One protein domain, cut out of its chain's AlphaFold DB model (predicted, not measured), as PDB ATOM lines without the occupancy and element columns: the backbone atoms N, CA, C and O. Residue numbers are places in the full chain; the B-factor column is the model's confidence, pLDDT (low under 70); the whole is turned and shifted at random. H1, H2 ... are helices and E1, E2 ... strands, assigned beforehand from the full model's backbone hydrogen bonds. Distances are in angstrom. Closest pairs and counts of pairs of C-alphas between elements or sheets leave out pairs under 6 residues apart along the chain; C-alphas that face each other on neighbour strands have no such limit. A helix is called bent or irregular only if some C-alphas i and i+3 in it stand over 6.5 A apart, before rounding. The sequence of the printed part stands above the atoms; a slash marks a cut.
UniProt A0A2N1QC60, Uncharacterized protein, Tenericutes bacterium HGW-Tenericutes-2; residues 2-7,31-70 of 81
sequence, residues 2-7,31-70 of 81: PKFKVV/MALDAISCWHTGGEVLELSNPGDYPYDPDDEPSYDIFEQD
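This is residues 2 to 7 and 31 to 70 of the 81 residues of an uncharacterized protein of Tenericutes bacterium HGW-Tenericutes-2 (UniProt A0A2N1QC60). A narrow two-stranded ribbon, E1 and E2, makes one end of a rod, and a single long helix, H1, makes most of the other end, with only its first residues near the ribbon. From the far end of H1, residues 50 to 62 fold back to the ribbon with no named element. The printed part has 46 residues, with the order E1, H1, E2 along the chain; the sheet E1 - E2 is antiparallel, and the class is mixed, helices and strands. The whole is only just loose, close to extended, with a radius of gyration of the C-alphas of 14.0 A and spans of 45 by 15 by 14 A.

E1, residues 3 to 7, and E2, residues 63 to 69, are antiparallel neighbours, with 154 degrees between their directions. The C-alphas of Phe 4 and Glu 68 face each other at 4.7 A. N 5 and O 67, at 2.8 A, and N 69 and O 3, at 2.7 A, are within hydrogen-bond range. H1, residues 31 to 49, comes within 10 A of the sheet's C-alphas through its residues 31 to 36. The closest C-alphas of H1 and E2 are those of Ala 32 and Tyr 64, 6.5 A apart. Those of H1 and E1 are Ala 32 and Val 6, 6.6 A apart. In H1 every O i to N i+4 pair is within hydrogen-bond range.

E2 is 19.7 A long from first to last C-alpha and ends at C-alpha 69, (192.292, 215.920, 191.394). E1 begins at C-alpha 3, (189.812, 212.984, 194.695), and is 13.4 A long. H1 is 26.2 A long, is not bent, and ends at C-alpha 49, (157.437, 233.077, 198.855).

The two C-alphas farthest apart are those of Pro 51 and Asp 70, at 45.1 A. Residues 8 to 30 are not printed, and C-alphas 7 and 31 are 10.5 A apart across this cut. The link from H1 to E2 is long, with 13 residues. The mean pLDDT of the printed part is 93.0, and no printed residue is under 70.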
ATOM      1  N   PRO A   2     192.629 209.154 194.103       83.88
ATOM      2  CA  PRO A   2     192.088 210.253 193.315       83.88
ATOM      3  C   PRO A   2     190.909 210.883 194.051       83.88
ATOM      4  O   PRO A   2     190.061 210.168 194.595       83.88
ATOM      5  N   LYS A   3     190.906 212.211 194.115       94.00
ATOM      6  CA  LYS A   3     189.812 212.984 194.695       94.00
ATOM      7  C   LYS A   3     188.989 213.582 193.572       94.00
ATOM      8  O   LYS A   3     189.530 213.956 192.545       94.00
ATOM      9  N   PHE A   4     187.683 213.683 193.755       96.06
ATOM     10  CA  PHE A   4     186.791 214.238 192.743       96.06
ATOM     11  C   PHE A   4     186.187 215.546 193.244       96.06
ATOM     12  O   PHE A   4     185.639 215.597 194.347       96.06
ATOM     13  N   LYS A   5     186.289 216.595 192.429       97.06
ATOM     14  CA  LYS A   5     185.716 217.923 192.664       97.06
ATOM     15  C   LYS A   5     184.532 218.133 191.727       97.06
ATOM     16  O   LYS A   5     184.637 217.849 190.535       97.06
ATOM     17  N   VAL A   6     183.424 218.641 192.259       98.19
ATOM     18  CA  VAL A   6     182.207 218.952 191.492       98.19
ATOM     19  C   VAL A   6     182.116 220.454 191.259       98.19
ATOM     20  O   VAL A   6     182.279 221.236 192.198       98.19
ATOM     21  N   VAL A   7     181.803 220.843 190.024       98.25
ATOM     22  CA  VAL A   7     181.499 222.228 189.644       98.25
ATOM     23  C   VAL A   7     180.114 222.273 189.017       98.25
ATOM     24  O   VAL A   7     179.839 221.555 188.058       98.25
ATOM     25  N   MET A  31     176.196 213.745 194.602       97.81
ATOM     26  CA  MET A  31     176.146 215.072 195.214       97.81
ATOM     27  C   MET A  31     175.840 216.185 194.210       97.81
ATOM     28  O   MET A  31     175.100 217.109 194.541       97.81
ATOM     29  N   ALA A  32     176.324 216.081 192.970       98.19
ATOM     30  CA  ALA A  32     175.961 217.012 191.902       98.19
ATOM     31  C   ALA A  32     174.449 216.977 191.604       98.19
ATOM     32  O   ALA A  32     173.796 218.018 191.510       98.19
ATOM     33  N   LEU A  33     173.874 215.775 191.511       98.12
ATOM     34  CA  LEU A  33     172.439 215.588 191.283       98.12
ATOM     35  C   LEU A  33     171.595 216.081 192.470       98.12
ATOM     36  O   LEU A  33     170.530 216.665 192.263       98.12
ATOM     37  N   ASP A  34     172.063 215.881 193.706       97.81
ATOM     38  CA  ASP A  34     171.403 216.419 194.902       97.81
ATOM     39  C   ASP A  34     171.417 217.956 194.918       97.81
ATOM     40  O   ASP A  34     170.386 218.579 195.188       97.81
ATOM     41  N   ALA A  35     172.535 218.579 194.529       97.31
ATOM     42  CA  ALA A  35     172.644 220.032 194.407       97.31
ATOM     43  C   ALA A  35     171.649 220.605 193.378       97.31
ATOM     44  O   ALA A  35     170.961 221.586 193.669       97.31
ATOM     45  N   ILE A  36     171.499 219.964 192.214       97.25
ATOM     46  CA  ILE A  36     170.520 220.370 191.186       97.25
ATOM     47  C   ILE A  36     169.079 220.190 191.690       97.25
ATOM     48  O   ILE A  36     168.239 221.077 191.535       97.25
ATOM     49  N   SER A  37     168.786 219.083 192.376       97.12
ATOM     50  CA  SER A  37     167.479 218.858 193.013       97.12
ATOM     51  C   SER A  37     167.144 219.942 194.052       97.12
ATOM     52  O   SER A  37     166.017 220.457 194.106       97.12
ATOM     53  N   CYS A  38     168.135 220.341 194.856       96.38
ATOM     54  CA  CYS A  38     168.017 221.445 195.805       96.38
ATOM     55  C   CYS A  38     167.789 222.787 195.102       96.38
ATOM     56  O   CYS A  38     166.963 223.573 195.569       96.38
ATOM     57  N   TRP A  39     168.463 223.037 193.976       95.62
ATOM     58  CA  TRP A  39     168.257 224.235 193.162       95.62
ATOM     59  C   TRP A  39     166.810 224.343 192.664       95.62
ATOM     60  O   TRP A  39     166.177 225.375 192.893       95.62
ATOM     61  N   HIS A  40     166.242 223.267 192.105       95.62
ATOM     62  CA  HIS A  40     164.840 223.255 191.665       95.62
ATOM     63  C   HIS A  40     163.877 223.547 192.817       95.62
ATOM     64  O   HIS A  40     163.047 224.453 192.749       95.62
ATOM     65  N   THR A  41     164.012 222.794 193.912       96.12
ATOM     66  CA  THR A  41     163.108 222.922 195.064       96.12
ATOM     67  C   THR A  41     163.221 224.309 195.703       96.12
ATOM     68  O   THR A  41     162.215 224.908 196.087       96.12
ATOM     69  N   GLY A  42     164.442 224.839 195.815       94.19
ATOM     70  CA  GLY A  42     164.708 226.176 196.339       94.19
ATOM     71  C   GLY A  42     164.114 227.272 195.459       94.19
ATOM     72  O   GLY A  42     163.443 228.162 195.983       94.19
ATOM     73  N   GLY A  43     164.298 227.179 194.139       92.62
ATOM     74  CA  GLY A  43     163.738 228.112 193.161       92.62
ATOM     75  C   GLY A  43     162.214 228.186 193.233       92.62
ATOM     76  O   GLY A  43     161.659 229.272 193.415       92.62
ATOM     77  N   GLU A  44     161.535 227.035 193.221       91.88
ATOM     78  CA  GLU A  44     160.073 226.968 193.365       91.88
ATOM     79  C   GLU A  44     159.587 227.608 194.672       91.88
ATOM     80  O   GLU A  44     158.620 228.376 194.689       91.88
ATOM     81  N   VAL A  45     160.256 227.312 195.789       94.44
ATOM     82  CA  VAL A  45     159.879 227.848 197.104       94.44
ATOM     83  C   VAL A  45     160.095 229.360 197.174       94.44
ATOM     84  O   VAL A  45     159.252 230.062 197.742       94.44
ATOM     85  N   LEU A  46     161.197 229.875 196.627       92.19
ATOM     86  CA  LEU A  46     161.522 231.304 196.658       92.19
ATOM     87  C   LEU A  46     160.578 232.123 195.771       92.19
ATOM     88  O   LEU A  46     160.059 233.141 196.242       92.19
ATOM     89  N   GLU A  47     160.275 231.641 194.563       91.50
ATOM     90  CA  GLU A  47     159.272 232.244 193.674       91.50
ATOM     91  C   GLU A  47     157.903 232.314 194.370       91.50
ATOM     92  O   GLU A  47     157.257 233.359 194.391       91.50
ATOM     93  N   LEU A  48     157.457 231.233 195.022       89.44
ATOM     94  CA  LEU A  48     156.168 231.224 195.729       89.44
ATOM     95  C   LEU A  48     156.155 232.105 196.985       89.44
ATOM     96  O   LEU A  48     155.097 232.604 197.380       89.44
ATOM     97  N   SER A  49     157.307 232.282 197.631       90.62
ATOM     98  CA  SER A  49     157.437 233.077 198.855       90.62
ATOM     99  C   SER A  49     157.349 234.575 198.581       90.62
ATOM    100  O   SER A  49     156.809 235.314 199.408       90.62
ATOM    101  N   ASN A  50     157.859 235.022 197.431       86.00
ATOM    102  CA  ASN A  50     157.773 236.411 196.996       86.00
ATOM    103  C   ASN A  50     157.696 236.509 195.459       86.00
ATOM    104  O   ASN A  50     158.716 236.757 194.806       86.00
ATOM    105  N   PRO A  51     156.494 236.304 194.885       83.25
ATOM    106  CA  PRO A  51     156.316 236.210 193.439       83.25
ATOM    107  C   PRO A  51     156.879 237.419 192.694       83.25
ATOM    108  O   PRO A  51     156.469 238.557 192.947       83.25
ATOM    109  N   GLY A  52     157.787 237.162 191.751       79.12
ATOM    110  CA  GLY A  52     158.444 238.176 190.919       79.12
ATOM    111  C   GLY A  52     159.786 238.722 191.425       79.12
ATOM    112  O   GLY A  52     160.489 239.334 190.624       79.12
ATOM    113  N   ASP A  53     160.172 238.492 192.686       89.00
ATOM    114  CA  ASP A  53     161.503 238.888 193.192       89.00
ATOM    115  C   ASP A  53     162.574 237.813 192.927       89.00
ATOM    116  O   ASP A  53     163.754 238.142 192.801       89.00
ATOM    117  N   TYR A  54     162.162 236.548 192.798       84.75
ATOM    118  CA  TYR A  54     163.024 235.403 192.488       84.75
ATOM    119  C   TYR A  54     162.469 234.632 191.287       84.75
ATOM    120  O   TYR A  54     161.902 233.561 191.494       84.75
ATOM    121  N   PRO A  55     162.587 235.184 190.060       85.00
ATOM    122  CA  PRO A  55     162.134 234.506 188.854       85.00
ATOM    123  C   PRO A  55     162.804 233.133 188.736       85.00
ATOM    124  O   PRO A  55     164.032 233.052 188.684       85.00
ATOM    125  N   TYR A  56     161.998 232.077 188.690       90.00
ATOM    126  CA  TYR A  56     162.452 230.700 188.509       90.00
ATOM    127  C   TYR A  56     161.914 230.116 187.199       90.00
ATOM    128  O   TYR A  56     160.700 230.028 186.996       90.00
ATOM    129  N   ASP A  57     162.831 229.699 186.322       91.69
ATOM    130  CA  ASP A  57     162.527 228.954 185.101       91.69
ATOM    131  C   ASP A  57     163.091 227.527 185.229       91.69
ATOM    132  O   ASP A  57     164.307 227.365 185.328       91.69
ATOM    133  N   PRO A  58     162.248 226.478 185.255       89.31
ATOM    134  CA  PRO A  58     162.731 225.101 185.318       89.31
ATOM    135  C   PRO A  58     163.535 224.684 184.077       89.31
ATOM    136  O   PRO A  58     164.271 223.705 184.164       89.31
ATOM    137  N   ASP A  59     163.408 225.394 182.949       92.31
ATOM    138  CA  ASP A  59     164.207 225.133 181.747       92.31
ATOM    139  C   ASP A  59     165.650 225.682 181.873       92.31
ATOM    140  O   ASP A  59     166.525 225.263 181.114       92.31
ATOM    141  N   ASP A  60     165.931 226.550 182.860       93.19
ATOM    142  CA  ASP A  60     167.273 227.075 183.180       93.19
ATOM    143  C   ASP A  60     168.067 226.143 184.127       93.19
ATOM    144  O   ASP A  60     168.897 226.597 184.921       93.19
ATOM    145  N   GLU A  61     167.825 224.829 184.051       95.44
ATOM    146  CA  GLU A  61     168.506 223.812 184.863       95.44
ATOM    147  C   GLU A  61     170.047 223.954 184.767       95.44
ATOM    148  O   GLU A  61     170.601 224.019 183.656       95.44
ATOM    149  N   PRO A  62     170.767 224.021 185.908       96.81
ATOM    150  CA  PRO A  62     172.226 224.034 185.925       96.81
ATOM    151  C   PRO A  62     172.806 222.707 185.426       96.81
ATOM    152  O   PRO A  62     172.271 221.636 185.713       96.81
ATOM    153  N   SER A  63     173.948 222.755 184.741       97.81
ATOM    154  CA  SER A  63     174.734 221.553 184.436       97.81
ATOM    155  C   SER A  63     175.840 221.349 185.469       97.81
ATOM    156  O   SER A  63     176.101 222.222 186.293       97.81
ATOM    157  N   TYR A  64     176.526 220.209 185.428       98.31
ATOM    158  CA  TYR A  64     177.666 219.947 186.303       98.31
ATOM    159  C   TYR A  64     178.821 219.300 185.544       98.31
ATOM    160  O   TYR A  64     178.606 218.584 184.565       98.31
ATOM    161  N   ASP A  65     180.032 219.540 186.034       98.12
ATOM    162  CA  ASP A  65     181.268 218.885 185.619       98.12
ATOM    163  C   ASP A  65     181.957 218.267 186.844       98.12
ATOM    164  O   ASP A  65     181.868 218.790 187.960       98.12
ATOM    165  N   ILE A  66     182.649 217.144 186.639       97.75
ATOM    166  CA  ILE A  66     183.407 216.444 187.683       97.75
ATOM    167  C   ILE A  66     184.861 216.339 187.235       97.75
ATOM    168  O   ILE A  66     185.150 215.803 186.163       97.75
ATOM    169  N   PHE A  67     185.767 216.825 188.077       96.00
ATOM    170  CA  PHE A  67     187.204 216.828 187.833       96.00
ATOM    171  C   PHE A  67     187.900 215.893 188.815       96.00
ATOM    172  O   PHE A  67     187.667 215.971 190.021       96.00
ATOM    173  N   GLU A  68     188.758 215.017 188.299       95.06
ATOM    174  CA  GLU A  68     189.704 214.252 189.111       95.06
ATOM    175  C   GLU A  68     190.868 215.174 189.498       95.06
ATOM    176  O   GLU A  68     191.416 215.876 188.653       95.06
ATOM    177  N   GLN A  69     191.180 215.210 190.787       88.56
ATOM    178  CA  GLN A  69     192.292 215.920 191.394       88.56
ATOM    179  C   GLN A  69     193.352 214.873 191.730       88.56
ATOM    180  O   GLN A  69     193.085 213.932 192.493       88.56
ATOM    181  N   ASP A  70     194.531 215.033 191.142       78.31
ATOM    182  CA  ASP A  70     195.697 214.231 191.475       78.31
ATOM    183  C   ASP A  70     196.382 214.849 192.704       78.31
ATOM    184  O   ASP A  70     196.554 216.061 192.788       78.31
TER     185      ASP A  70